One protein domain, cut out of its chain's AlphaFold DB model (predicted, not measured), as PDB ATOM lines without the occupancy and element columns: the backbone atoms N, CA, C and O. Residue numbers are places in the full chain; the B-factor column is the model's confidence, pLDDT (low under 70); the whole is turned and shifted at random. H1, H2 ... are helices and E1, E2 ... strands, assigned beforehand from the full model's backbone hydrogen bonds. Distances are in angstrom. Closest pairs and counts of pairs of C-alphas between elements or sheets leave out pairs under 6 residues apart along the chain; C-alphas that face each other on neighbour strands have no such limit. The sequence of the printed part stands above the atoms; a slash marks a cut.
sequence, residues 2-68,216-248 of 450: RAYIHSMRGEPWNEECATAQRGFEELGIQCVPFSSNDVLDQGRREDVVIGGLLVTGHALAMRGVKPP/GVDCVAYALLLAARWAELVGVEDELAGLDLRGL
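What this domain is: This is residues 2 to 68 and 216 to 248 of the 450 residues of the protein "DUF4343 domain-containing protein" of Coriobacteriaceae bacterium (UniProt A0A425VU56). A small sheet of three parallel strands, in the order E2, E1, E3, has helix H1 packed over one face, while the long helix H4 packs on the edge strand E3 and meets H1 near one end, almost at right angles. H2 and H3 only graze the sheet, and a tail without named elements, residues 235 to 248, follows H4. The printed part has 100 residues, with four named helices and three named strands in the order E1, H1, E2, H2, E3, H3, H4; the class is mixed, helices and strands. It is compact, with a radius of gyration of the C-alphas of 12.7 A and spans of 37 by 31 by 22 A.

Where its parts are: E1, residues 3 to 8, begins at C-alpha 3 (173.546, 235.027, 226.203) and is 15.8 A long. Its residues 7 to 8 pair antiparallel with residues 11 to 12. H1, residues 15 to 26, is 16.4 A long. E2 is residues 31 to 34, H2 residues 37 to 42 and E3 residues 48 to 50. H3, residues 53 to 62, is 14.1 A long. H4, residues 219 to 234, is 22.4 A long and ends at C-alpha 234 (172.372, 236.865, 240.399).

How they stand to each other: E1 is the inner strand. E2 and E1 are parallel at 41 degrees, with N 5 and O 32 at 2.9 A and N 32 and O 3 at 2.8 A, within hydrogen-bond range. E1 and E3 are parallel at 25 degrees, with N 4 and O 48 at 2.8 A. E1, H1, E2 form a strand-helix-strand unit, two parallel neighbour strands with a helix between them in the chain; its crossover is right-handed. E2, H2, E3 form a split unit, with E1 between its strands in the sheet, also right-handed. H1 and H4 are on one face of the sheet, an arrangement of two layers. H1 has a height over the sheet of 9.1 A and runs slantwise to the strands, at 40 degrees to E1 on the local plane. H4 touches H1 with residues 219 to 224 alone, about perpendicular at 85 degrees; the closest C-alphas, of Gly 23 and Val 220, are 4.0 A apart. The closest C-alphas of E3 and H4, of Val 48 and Ala 227, are 6.3 A apart. H2 only grazes the sheet with residues 39 to 40, and H3 with residues 55 to 60. H2 and H3 are close but not clearly touching, with the C-alphas of Leu 40 and Ala 59 closest at 7.5 A. H1 is apart from H2 and H3. Every O i to N i+4 pair is within hydrogen-bond range in H1, H3 and H4; in H2 it is 1 of 2.

The domain as a whole: The two C-alphas farthest apart, of Asp 38 and Arg 246, are 37.9 A apart. Residues 69 to 215 are not printed, and C-alphas 68 and 216 are 25.8 A apart across the cut. Of the links that are printed whole, E1 to H1 is short and the others are tight. The mean pLDDT of the printed part is 90.0, with residues 244 to 248 under 70.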
ATOM      1  N   ARG A   2     169.317 237.374 227.201       95.88
ATOM      2  CA  ARG A   2     170.353 237.171 226.156       95.88
ATOM      3  C   ARG A   2     171.529 236.358 226.713       95.88
ATOM      4  O   ARG A   2     171.739 236.369 227.925       95.88
ATOM      5  N   ALA A   3     172.316 235.730 225.840       97.00
ATOM      6  CA  ALA A   3     173.546 235.027 226.203       97.00
ATOM      7  C   ALA A   3     174.779 235.749 225.644       97.00
ATOM      8  O   ALA A   3     174.976 235.821 224.437       97.00
ATOM      9  N   TYR A   4     175.624 236.289 226.515       97.38
ATOM     10  CA  TYR A   4     176.897 236.894 226.135       97.38
ATOM     11  C   TYR A   4     177.968 235.810 226.047       97.38
ATOM     12  O   TYR A   4     178.276 235.168 227.050       97.38
ATOM     13  N   ILE A   5     178.549 235.615 224.865       97.31
ATOM     14  CA  ILE A   5     179.512 234.542 224.589       97.31
ATOM     15  C   ILE A   5     180.914 235.127 224.439       97.31
ATOM     16  O   ILE A   5     181.176 235.912 223.520       97.31
ATOM     17  N   HIS A   6     181.836 234.737 225.320       96.75
ATOM     18  CA  HIS A   6     183.220 235.185 225.223       96.75
ATOM     19  C   HIS A   6     183.842 234.678 223.919       96.75
ATOM     20  O   HIS A   6     183.899 233.475 223.653       96.75
ATOM     21  N   SER A   7     184.289 235.621 223.097       95.38
ATOM     22  CA  SER A   7     184.672 235.391 221.711       95.38
ATOM     23  C   SER A   7     185.950 236.148 221.367       95.38
ATOM     24  O   SER A   7     186.188 237.254 221.847       95.38
ATOM     25  N   MET A   8     186.763 235.587 220.478       90.88
ATOM     26  CA  MET A   8     187.955 236.225 219.931       90.88
ATOM     27  C   MET A   8     187.895 236.189 218.411       90.88
ATOM     28  O   MET A   8     187.737 235.136 217.807       90.88
ATOM     29  N   ARG A   9     188.045 237.361 217.780       87.12
ATOM     30  CA  ARG A   9     187.964 237.526 216.314       87.12
ATOM     31  C   ARG A   9     186.642 237.031 215.701       87.12
ATOM     32  O   ARG A   9     186.631 236.596 214.559       87.12
ATOM     33  N   GLY A  10     185.545 237.147 216.450       82.88
ATOM     34  CA  GLY A  10     184.202 236.757 216.004       82.88
ATOM     35  C   GLY A  10     183.828 235.304 216.292       82.88
ATOM     36  O   GLY A  10     182.671 234.957 216.112       82.88
ATOM     37  N   GLU A  11     184.761 234.497 216.795       91.88
ATOM     38  CA  GLU A  11     184.541 233.081 217.102       91.88
ATOM     39  C   GLU A  11     184.542 232.837 218.616       91.88
ATOM     40  O   GLU A  11     185.277 233.529 219.334       91.88
ATOM     41  N   PRO A  12     183.793 231.843 219.125       95.31
ATOM     42  CA  PRO A  12     183.864 231.433 220.524       95.31
ATOM     43  C   PRO A  12     185.297 231.149 220.976       95.31
ATOM     44  O   PRO A  12     186.070 230.503 220.271       95.31
ATOM     45  N   TRP A  13     185.658 231.600 222.179       94.00
ATOM     46  CA  TRP A  13     187.029 231.477 222.689       94.00
ATOM     47  C   TRP A  13     187.516 230.025 222.839       94.00
ATOM     48  O   TRP A  13     188.696 229.739 222.642       94.00
ATOM     49  N   ASN A  14     186.622 229.119 223.234       92.50
ATOM     50  CA  ASN A  14     186.917 227.715 223.501       92.50
ATOM     51  C   ASN A  14     185.676 226.832 223.274       92.50
ATOM     52  O   ASN A  14     184.590 227.328 222.960       92.50
ATOM     53  N   GLU A  15     185.845 225.518 223.444       94.25
ATOM     54  CA  GLU A  15     184.785 224.521 223.260       94.25
ATOM     55  C   GLU A  15     183.584 224.766 224.183       94.25
ATOM     56  O   GLU A  15     182.441 224.579 223.769       94.25
ATOM     57  N   GLU A  16     183.814 225.236 225.412       95.06
ATOM     58  CA  GLU A  16     182.748 225.586 226.349       95.06
ATOM     59  C   GLU A  16     181.892 226.737 225.822       95.06
ATOM     60  O   GLU A  16     180.665 226.641 225.828       95.06
ATOM     61  N   CYS A  17     182.523 227.806 225.328       96.94
ATOM     62  CA  CYS A  17     181.808 228.935 224.738       96.94
ATOM     63  C   CYS A  17     181.048 228.502 223.479       96.94
ATOM     64  O   CYS A  17     179.883 228.859 223.329       96.94
ATOM     65  N   ALA A  18     181.663 227.687 222.615       96.38
ATOM     66  CA  ALA A  18     181.024 227.189 221.396       96.38
ATOM     67  C   ALA A  18     179.829 226.267 221.696       96.38
ATOM     68  O   ALA A  18     178.785 226.344 221.053       96.38
ATOM     69  N   THR A  19     179.960 225.390 222.692       94.94
ATOM     70  CA  THR A  19     178.895 224.462 223.094       94.94
ATOM     71  C   THR A  19     177.739 225.194 223.762       94.94
ATOM     72  O   THR A  19     176.587 224.910 223.446       94.94
ATOM     73  N   ALA A  20     178.028 226.175 224.618       97.19
ATOM     74  CA  ALA A  20     176.998 227.033 225.188       97.19
ATOM     75  C   ALA A  20     176.292 227.867 224.112       97.19
ATOM     76  O   ALA A  20     175.066 227.926 224.119       97.19
ATOM     77  N   GLN A  21     177.036 228.468 223.173       97.69
ATOM     78  CA  GLN A  21     176.454 229.245 222.078       97.69
ATOM     79  C   GLN A  21     175.460 228.411 221.269       97.69
ATOM     80  O   GLN A  21     174.318 228.838 221.128       97.69
ATOM     81  N   ARG A  22     175.858 227.209 220.824       92.81
ATOM     82  CA  ARG A  22     174.956 226.288 220.114       92.81
ATOM     83  C   ARG A  22     173.696 225.985 220.925       92.81
ATOM     84  O   ARG A  22     172.593 226.101 220.411       92.81
ATOM     85  N   GLY A  23     173.855 225.666 222.212       91.06
ATOM     86  CA  GLY A  23     172.723 225.364 223.090       91.06
ATOM     87  C   GLY A  23     171.755 226.536 223.258       91.06
ATOM     88  O   GLY A  23     170.545 226.343 223.228       91.06
ATOM     89  N   PHE A  24     172.263 227.762 223.408       93.69
ATOM     90  CA  PHE A  24     171.419 228.955 223.486       93.69
ATOM     91  C   PHE A  24     170.746 229.287 222.149       93.69
ATOM     92  O   PHE A  24     169.573 229.655 222.149       93.69
ATOM     93  N   GLU A  25     171.436 229.110 221.020       91.06
ATOM     94  CA  GLU A  25     170.867 229.301 219.680       91.06
ATOM     95  C   GLU A  25     169.728 228.314 219.394       91.06
ATOM     96  O   GLU A  25     168.670 228.729 218.921       91.06
ATOM     97  N   GLU A  26     169.890 227.036 219.752       86.81
ATOM     98  CA  GLU A  26     168.837 226.014 219.643       86.81
ATOM     99  C   GLU A  26     167.611 226.335 220.510       86.81
ATOM    100  O   GLU A  26     166.477 226.027 220.144       86.81
ATOM    101  N   LEU A  27     167.822 227.016 221.638       83.44
ATOM    102  CA  LEU A  27     166.758 227.530 222.504       83.44
ATOM    103  C   LEU A  27     166.141 228.848 221.997       83.44
ATOM    104  O   LEU A  27     165.264 229.407 222.657       83.44
ATOM    105  N   GLY A  28     166.593 229.374 220.854       85.06
ATOM    106  CA  GLY A  28     166.144 230.654 220.304       85.06
ATOM    107  C   GLY A  28     166.600 231.875 221.111       85.06
ATOM    108  O   GLY A  28     166.052 232.967 220.944       85.06
ATOM    109  N   ILE A  29     167.589 231.714 221.994       90.12
ATOM    110  CA  ILE A  29     168.176 232.805 222.767       90.12
ATOM    111  C   ILE A  29     169.214 233.529 221.917       90.12
ATOM    112  O   ILE A  29     170.101 232.930 221.317       90.12
ATOM    113  N   GLN A  30     169.129 234.859 221.898       94.81
ATOM    114  CA  GLN A  30     170.105 235.682 221.198       94.81
ATOM    115  C   GLN A  30     171.491 235.554 221.851       94.81
ATOM    116  O   GLN A  30     171.689 235.998 222.988       94.81
ATOM    117  N   CYS A  31     172.451 235.033 221.088       96.06
ATOM    118  CA  CYS A  31     173.866 235.012 221.440       96.06
ATOM    119  C   CYS A  31     174.558 236.310 220.997       96.06
ATOM    120  O   CYS A  31     174.491 236.709 219.834       96.06
ATOM    121  N   VAL A  32     175.217 236.987 221.936       95.75
ATOM    122  CA  VAL A  32     175.948 238.241 221.725       95.75
ATOM    123  C   VAL A  32     177.438 237.971 221.947       95.75
ATOM    124  O   VAL A  32     177.851 237.776 223.093       95.75
ATOM    125  N   PRO A  33     178.271 237.951 220.895       95.38
ATOM    126  CA  PRO A  33     179.705 237.761 221.066       95.38
ATOM    127  C   PRO A  33     180.327 238.978 221.762       95.38
ATOM    128  O   PRO A  33     179.981 240.122 221.457       95.38
ATOM    129  N   PHE A  34     181.276 238.750 222.668       94.62
ATOM    130  CA  PHE A  34     182.037 239.829 223.301       94.62
ATOM    131  C   PHE A  34     183.509 239.464 223.507       94.62
ATOM    132  O   PHE A  34     183.845 238.319 223.800       94.62
ATOM    133  N   SER A  35     184.379 240.465 223.389       90.75
ATOM    134  CA  SER A  35     185.828 240.365 223.637       90.75
ATOM    135  C   SER A  35     186.352 241.441 224.599       90.75
ATOM    136  O   SER A  35     187.524 241.422 224.969       90.75
ATOM    137  N   SER A  36     185.498 242.387 225.004       84.69
ATOM    138  CA  SER A  36     185.808 243.459 225.952       84.69
ATOM    139  C   SER A  36     184.653 243.680 226.930       84.69
ATOM    140  O   SER A  36     183.506 243.316 226.660       84.69
ATOM    141  N   ASN A  37     184.963 244.302 228.069       81.94
ATOM    142  CA  ASN A  37     183.993 244.538 229.138       81.94
ATOM    143  C   ASN A  37     182.916 245.573 228.772       81.94
ATOM    144  O   ASN A  37     181.795 245.442 229.246       81.94
ATOM    145  N   ASP A  38     183.200 246.530 227.880       83.94
ATOM    146  CA  ASP A  38     182.238 247.579 227.481       83.94
ATOM    147  C   ASP A  38     180.938 247.002 226.882       83.94
ATOM    148  O   ASP A  38     179.870 247.614 226.929       83.94
ATOM    149  N   VAL A  39     181.018 245.800 226.302       84.38
ATOM    150  CA  VAL A  39     179.860 245.074 225.761       84.38
ATOM    151  C   VAL A  39     178.985 244.508 226.887       84.38
ATOM    152  O   VAL A  39     177.760 244.465 226.758       84.38
ATOM    153  N   LEU A  40     179.598 244.111 228.008       84.56
ATOM    154  CA  LEU A  40     178.903 243.577 229.183       84.56
ATOM    155  C   LEU A  40     178.151 244.663 229.959       84.56
ATOM    156  O   LEU A  40     177.131 244.350 230.573       84.56
ATOM    157  N   ASP A  41     178.595 245.923 229.890       82.19
ATOM    158  CA  ASP A  41     177.929 247.074 230.525       82.19
ATOM    159  C   ASP A  41     176.522 247.338 229.961       82.19
ATOM    160  O   ASP A  41     175.676 247.950 230.612       82.19
ATOM    161  N   GLN A  42     176.246 246.845 228.752       81.69
ATOM    162  CA  GLN A  42     174.932 246.914 228.104       81.69
ATOM    163  C   GLN A  42     174.030 245.722 228.469       81.69
ATOM    164  O   GLN A  42     172.887 245.632 228.005       81.69
ATOM    165  N   GLY A  43     174.560 244.764 229.231       85.81
ATOM    166  CA  GLY A  43     173.873 243.558 229.666       85.81
ATOM    167  C   GLY A  43     172.942 243.830 230.839       85.81
ATOM    168  O   GLY A  43     173.253 244.597 231.748       85.81
ATOM    169  N   ARG A  44     171.793 243.159 230.848       92.38
ATOM    170  CA  ARG A  44     170.907 243.146 232.011       92.38
ATOM    171  C   ARG A  44     171.406 242.134 233.042       92.38
ATOM    172  O   ARG A  44     172.370 241.395 232.813       92.38
ATOM    173  N   ARG A  45     170.775 242.111 234.214       93.75
ATOM    174  CA  ARG A  45     171.179 241.211 235.302       93.75
ATOM    175  C   ARG A  45     170.907 239.750 234.934       93.75
ATOM    176  O   ARG A  45     171.752 238.902 235.194       93.75
ATOM    177  N   GLU A  46     169.781 239.512 234.270       93.31
ATOM    178  CA  GLU A  46     169.315 238.230 233.741       93.31
ATOM    179  C   GLU A  46     170.063 237.746 232.493       93.31
ATOM    180  O   GLU A  46     169.960 236.576 232.138       93.31
ATOM    181  N   ASP A  47     170.822 238.617 231.820       95.62
ATOM    182  CA  ASP A  47     171.599 238.201 230.655       95.62
ATOM    183  C   ASP A  47     172.811 237.379 231.125       95.62
ATOM    184  O   ASP A  47     173.650 237.871 231.887       95.62
ATOM    185  N   VAL A  48     172.884 236.123 230.681       96.56
ATOM    186  CA  VAL A  48     173.907 235.161 231.102       96.56
ATOM    187  C   VAL A  48     175.234 235.456 230.414       96.56
ATOM    188  O   VAL A  48     175.262 235.727 229.214       96.56
ATOM    189  N   VAL A  49     176.340 235.409 231.159       97.00
ATOM    190  CA  VAL A  49     177.690 235.605 230.610       97.00
ATOM    191  C   VAL A  49     178.445 234.288 230.625       97.00
ATOM    192  O   VAL A  49     178.649 233.692 231.680       97.00
ATOM    193  N   ILE A  50     178.880 233.852 229.447       97.06
ATOM    194  CA  ILE A  50     179.605 232.606 229.238       97.06
ATOM    195  C   ILE A  50     181.063 232.906 228.923       97.06
ATOM    196  O   ILE A  50     181.383 233.615 227.969       97.06
ATOM    197  N   GLY A  51     181.954 232.321 229.715       94.25
ATOM    198  CA  GLY A  51     183.391 232.398 229.525       94.25
ATOM    199  C   GLY A  51     184.130 231.472 230.483       94.25
ATOM    200  O   GLY A  51     183.534 230.685 231.220       94.25
ATOM    201  N   GLY A  52     185.457 231.576 230.481       90.81
ATOM    202  CA  GLY A  52     186.274 230.931 231.505       90.81
ATOM    203  C   GLY A  52     186.063 231.571 232.880       90.81
ATOM    204  O   GLY A  52     185.509 232.664 232.999       90.81
ATOM    205  N   LEU A  53     186.591 230.922 233.920       89.69
ATOM    206  CA  LEU A  53     186.429 231.334 235.319       89.69
ATOM    207  C   LEU A  53     186.652 232.832 235.572       89.69
ATOM    208  O   LEU A  53     185.869 233.455 236.282       89.69
ATOM    209  N   LEU A  54     187.720 233.399 235.002       89.75
ATOM    210  CA  LEU A  54     188.074 234.806 235.192       89.75
ATOM    211  C   LEU A  54     187.039 235.745 234.567       89.75
ATOM    212  O   LEU A  54     186.675 236.745 235.177       89.75
ATOM    213  N   VAL A  55     186.548 235.410 233.373       92.19
ATOM    214  CA  VAL A  55     185.586 236.229 232.625       92.19
ATOM    215  C   VAL A  55     184.227 236.193 233.313       92.19
ATOM    216  O   VAL A  55     183.678 237.242 233.650       92.19
ATOM    217  N   THR A  56     183.710 234.998 233.598       93.88
ATOM    218  CA  THR A  56     182.414 234.869 234.270       93.88
ATOM    219  C   THR A  56     182.478 235.403 235.701       93.88
ATOM    220  O   THR A  56     181.573 236.108 236.141       93.88
ATOM    221  N   GLY A  57     183.581 235.152 236.414       92.88
ATOM    222  CA  GLY A  57     183.818 235.700 237.749       92.88
ATOM    223  C   GLY A  57     183.845 237.231 237.761       92.88
ATOM    224  O   GLY A  57     183.232 237.843 238.634       92.88
ATOM    225  N   HIS A  58     184.476 237.862 236.767       92.19
ATOM    226  CA  HIS A  58     184.443 239.317 236.609       92.19
ATOM    227  C   HIS A  58     183.019 239.834 236.359       92.19
ATOM    228  O   HIS A  58     182.584 240.779 237.016       92.19
ATOM    229  N   ALA A  59     182.262 239.179 235.477       94.25
ATOM    230  CA  ALA A  59     180.887 239.562 235.171       94.25
ATOM    231  C   ALA A  59     179.937 239.446 236.382       94.25
ATOM    232  O   ALA A  59     179.028 240.267 236.538       94.25
ATOM    233  N   LEU A  60     180.157 238.457 237.253       95.00
ATOM    234  CA  LEU A  60     179.446 238.313 238.527       95.00
ATOM    235  C   LEU A  60     179.871 239.395 239.530       95.00
ATOM    236  O   LEU A  60     179.015 240.025 240.153       95.00
ATOM    237  N   ALA A  61     181.169 239.698 239.619       93.94
ATOM    238  CA  ALA A  61     181.686 240.752 240.490       93.94
ATOM    239  C   ALA A  61     181.138 242.142 240.119       93.94
ATOM    240  O   ALA A  61     180.730 242.890 241.007       93.94
ATOM    241  N   MET A  62     181.028 242.461 238.822       91.31
ATOM    242  CA  MET A  62     180.362 243.682 238.333       91.31
ATOM    243  C   MET A  62     178.906 243.799 238.811       91.31
ATOM    244  O   MET A  62     178.377 244.898 238.949       91.31
ATOM    245  N   ARG A  63     178.256 242.666 239.091       92.38
ATOM    246  CA  ARG A  63     176.878 242.574 239.596       92.38
ATOM    247  C   ARG A  63     176.800 242.502 241.124       92.38
ATOM    248  O   ARG A  63     175.711 242.261 241.655       92.38
ATOM    249  N   GLY A  64     177.923 242.696 241.820       94.44
ATOM    250  CA  GLY A  64     178.028 242.597 243.277       94.44
ATOM    251  C   GLY A  64     177.922 241.166 243.807       94.44
ATOM    252  O   GLY A  64     177.618 240.979 244.983       94.44
ATOM    253  N   VAL A  65     178.134 240.157 242.957       95.38
ATOM    254  CA  VAL A  65     178.015 238.739 243.310       95.38
ATOM    255  C   VAL A  65     179.403 238.132 243.468       95.38
ATOM    256  O   VAL A  65     180.223 238.177 242.553       95.38
ATOM    257  N   LYS A  66     179.650 237.521 244.627       92.75
ATOM    258  CA  LYS A  66     180.794 236.635 244.851       92.75
ATOM    259  C   LYS A  66     180.271 235.194 244.875       92.75
ATOM    260  O   LYS A  66     179.511 234.882 245.792       92.75
ATOM    261  N   PRO A  67     180.642 234.337 243.909       88.38
ATOM    262  CA  PRO A  67     180.255 232.931 243.939       88.38
ATOM    263  C   PRO A  67     180.720 232.259 245.235       88.38
ATOM    264  O   PRO A  67     181.811 232.580 245.725       88.38
ATOM    265  N   PRO A  68     179.922 231.345 245.811       85.69
ATOM    266  CA  PRO A  68     180.401 230.501 246.892       85.69
ATOM    267  C   PRO A  68     181.478 229.544 246.361       85.69
ATOM    268  O   PRO A  68     181.486 229.204 245.181       85.69
ATOM    269  N   GLY A 216     181.701 217.333 226.060       84.38
ATOM    270  CA  GLY A 216     180.767 216.769 225.080       84.38
ATOM    271  C   GLY A 216     179.370 216.453 225.628       84.38
ATOM    272  O   GLY A 216     178.663 215.598 225.080       84.38
ATOM    273  N   VAL A 217     178.961 217.044 226.756       85.75
ATOM    274  CA  VAL A 217     177.552 217.029 227.175       85.75
ATOM    275  C   VAL A 217     176.689 217.710 226.109       85.75
ATOM    276  O   VAL A 217     177.176 218.531 225.336       85.75
ATOM    277  N   ASP A 218     175.422 217.312 226.036       87.88
ATOM    278  CA  ASP A 218     174.444 217.915 225.132       87.88
ATOM    279  C   ASP A 218     174.436 219.450 225.272       87.88
ATOM    280  O   ASP A 218     174.445 219.968 226.391       87.88
ATOM    281  N   CYS A 219     174.479 220.168 224.147       89.50
ATOM    282  CA  CYS A 219     174.640 221.624 224.119       89.50
ATOM    283  C   CYS A 219     173.476 222.341 224.814       89.50
ATOM    284  O   CYS A 219     173.712 223.275 225.583       89.50
ATOM    285  N   VAL A 220     172.239 221.877 224.617       90.25
ATOM    286  CA  VAL A 220     171.052 222.446 225.264       90.25
ATOM    287  C   VAL A 220     171.069 222.161 226.764       90.25
ATOM    288  O   VAL A 220     170.867 223.071 227.566       90.25
ATOM    289  N   ALA A 221     171.397 220.933 227.173       88.88
ATOM    290  CA  ALA A 221     171.598 220.592 228.583       88.88
ATOM    291  C   ALA A 221     172.672 221.447 229.253       88.88
ATOM    292  O   ALA A 221     172.490 221.891 230.390       88.88
ATOM    293  N   TYR A 222     173.764 221.709 228.541       95.88
ATOM    294  CA  TYR A 222     174.827 222.579 229.007       95.88
ATOM    295  C   TYR A 222     174.330 224.015 229.200       95.88
ATOM    296  O   TYR A 222     174.451 224.557 230.295       95.88
ATOM    297  N   ALA A 223     173.704 224.607 228.178       95.88
ATOM    298  CA  ALA A 223     173.180 225.970 228.229       95.88
ATOM    299  C   ALA A 223     172.153 226.157 229.356       95.88
ATOM    300  O   ALA A 223     172.252 227.106 230.136       95.88
ATOM    301  N   LEU A 224     171.220 225.211 229.505       95.69
ATOM    302  CA  LEU A 224     170.233 225.213 230.583       95.69
ATOM    303  C   LEU A 224     170.894 225.147 231.965       95.69
ATOM    304  O   LEU A 224     170.480 225.863 232.877       95.69
ATOM    305  N   LEU A 225     171.919 224.315 232.153       97.31
ATOM    306  CA  LEU A 225     172.641 224.232 233.425       97.31
ATOM    307  C   LEU A 225     173.332 225.558 233.771       97.31
ATOM    308  O   LEU A 225     173.202 226.039 234.899       97.31
ATOM    309  N   LEU A 226     174.029 226.164 232.803       97.62
ATOM    310  CA  LEU A 226     174.708 227.451 232.994       97.62
ATOM    311  C   LEU A 226     173.709 228.572 233.307       97.62
ATOM    312  O   LEU A 226     173.945 229.367 234.216       97.62
ATOM    313  N   ALA A 227     172.580 228.617 232.591       97.38
ATOM    314  CA  ALA A 227     171.521 229.601 232.805       97.38
ATOM    315  C   ALA A 227     170.890 229.477 234.199       97.38
ATOM    316  O   ALA A 227     170.778 230.483 234.901       97.38
ATOM    317  N   ALA A 228     170.570 228.253 234.634       97.12
ATOM    318  CA  ALA A 228     170.013 227.992 235.960       97.12
ATOM    319  C   ALA A 228     170.950 228.490 237.067       97.12
ATOM    320  O   ALA A 228     170.527 229.218 237.969       97.12
ATOM    321  N   ARG A 229     172.246 228.152 236.974       97.38
ATOM    322  CA  ARG A 229     173.226 228.594 237.971       97.38
ATOM    323  C   ARG A 229     173.454 230.103 237.933       97.38
ATOM    324  O   ARG A 229     173.581 230.726 238.983       97.38
ATOM    325  N   TRP A 230     173.492 230.708 236.747       97.81
ATOM    326  CA  TRP A 230     173.612 232.158 236.616       97.81
ATOM    327  C   TRP A 230     172.440 232.883 237.280       97.81
ATOM    328  O   TRP A 230     172.668 233.769 238.104       97.81
ATOM    329  N   ALA A 231     171.207 232.486 236.954       97.62
ATOM    330  CA  ALA A 231     169.990 233.091 237.483       97.62
ATOM    331  C   ALA A 231     169.947 233.029 239.017       97.62
ATOM    332  O   ALA A 231     169.695 234.042 239.672       97.62
ATOM    333  N   GLU A 232     170.302 231.875 239.587       97.44
ATOM    334  CA  GLU A 232     170.427 231.686 241.031       97.44
ATOM    335  C   GLU A 232     171.471 232.627 241.653       97.44
ATOM    336  O   GLU A 232     171.169 233.342 242.609       97.44
ATOM    337  N   LEU A 233     172.686 232.679 241.094       97.38
ATOM    338  CA  LEU A 233     173.779 233.511 241.610       97.38
ATOM    339  C   LEU A 233     173.447 235.004 241.584       97.38
ATOM    340  O   LEU A 233     173.808 235.746 242.500       97.38
ATOM    341  N   VAL A 234     172.769 235.461 240.532       96.81
ATOM    342  CA  VAL A 234     172.372 236.865 240.399       96.81
ATOM    343  C   VAL A 234     171.002 237.149 241.026       96.81
ATOM    344  O   VAL A 234     170.615 238.313 241.096       96.81
ATOM    345  N   GLY A 235     170.299 236.156 241.570       96.44
ATOM    346  CA  GLY A 235     169.032 236.349 242.279       96.44
ATOM    347  C   GLY A 235     167.899 236.841 241.377       96.44
ATOM    348  O   GLY A 235     167.173 237.763 241.748       96.44
ATOM    349  N   VAL A 236     167.782 236.265 240.181       95.94
ATOM    350  CA  VAL A 236     166.682 236.510 239.233       95.94
ATOM    351  C   VAL A 236     165.965 235.197 238.920       95.94
ATOM    352  O   VAL A 236     166.467 234.116 239.218       95.94
ATOM    353  N   GLU A 237     164.777 235.287 238.330       94.38
ATOM    354  CA  GLU A 237     164.056 234.112 237.837       94.38
ATOM    355  C   GLU A 237     164.801 233.480 236.647       94.38
ATOM    356  O   GLU A 237     165.245 234.192 235.744       94.38
ATOM    357  N   ASP A 238     164.944 232.149 236.639       94.38
ATOM    358  CA  ASP A 238     165.401 231.423 235.449       94.38
ATOM    359  C   ASP A 238     164.233 231.315 234.458       94.38
ATOM    360  O   ASP A 238     163.349 230.469 234.612       94.38
ATOM    361  N   GLU A 239     164.248 232.157 233.419       90.12
ATOM    362  CA  GLU A 239     163.269 232.141 232.319       90.12
ATOM    363  C   GLU A 239     163.190 230.771 231.614       90.12
ATOM    364  O   GLU A 239     162.193 230.462 230.959       90.12
ATOM    365  N   LEU A 240     164.228 229.940 231.748       89.56
ATOM    366  CA  LEU A 240     164.331 228.625 231.131       89.56
ATOM    367  C   LEU A 240     164.028 227.485 232.111       89.56
ATOM    368  O   LEU A 240     164.108 226.325 231.706       89.56
ATOM    369  N   ALA A 241     163.673 227.757 233.374       85.56
ATOM    370  CA  ALA A 241     163.487 226.739 234.420       85.56
ATOM    371  C   ALA A 241     162.510 225.624 234.010       85.56
ATOM    372  O   ALA A 241     162.758 224.448 234.272       85.56
ATOM    373  N   GLY A 242     161.422 225.997 233.327       77.88
ATOM    374  CA  GLY A 242     160.358 225.085 232.896       77.88
ATOM    375  C   GLY A 242     160.708 224.176 231.713       77.88
ATOM    376  O   GLY A 242     159.890 223.334 231.342       77.88
ATOM    377  N   LEU A 243     161.887 224.330 231.102       78.00
ATOM    378  CA  LEU A 243     162.322 223.478 230.001       78.00
ATOM    379  C   LEU A 243     162.892 222.162 230.538       78.00
ATOM    380  O   LEU A 243     163.960 222.125 231.152       78.00
ATOM    381  N   ASP A 244     162.160 221.074 230.287       62.50
ATOM    382  CA  ASP A 244     162.575 219.717 230.637       62.50
ATOM    383  C   ASP A 244     163.418 219.097 229.511       62.50
ATOM    384  O   ASP A 244     162.965 218.927 228.376       62.50
ATOM    385  N   LEU A 245     164.628 218.659 229.860       58.78
ATOM    386  CA  LEU A 245     165.528 217.910 228.983       58.78
ATOM    387  C   LEU A 245     164.970 216.560 228.511       58.78
ATOM    388  O   LEU A 245     165.528 215.965 227.589       58.78
ATOM    389  N   ARG A 246     163.934 216.028 229.166       49.84
ATOM    390  CA  ARG A 246     163.188 214.828 228.752       49.84
ATOM    391  C   ARG A 246     162.125 215.140 227.696       49.84
ATOM    392  O   ARG A 246     161.722 214.223 226.986       49.84
ATOM    393  N   GLY A 247     161.665 216.392 227.630       34.19
ATOM    394  CA  GLY A 247     160.668 216.874 226.672       34.19
ATOM    395  C   GLY A 247     161.270 217.528 225.429       34.19
ATOM    396  O   GLY A 247     160.572 217.682 224.430       34.19
ATOM    397  N   LEU A 248     162.555 217.886 225.478       37.91
ATOM    398  CA  LEU A 248     163.294 218.369 224.318       37.91
ATOM    399  C   LEU A 248     163.621 217.200 223.367       37.91
ATOM    400  O   LEU A 248     163.971 216.115 223.848       37.91
TER     401      LEU A 248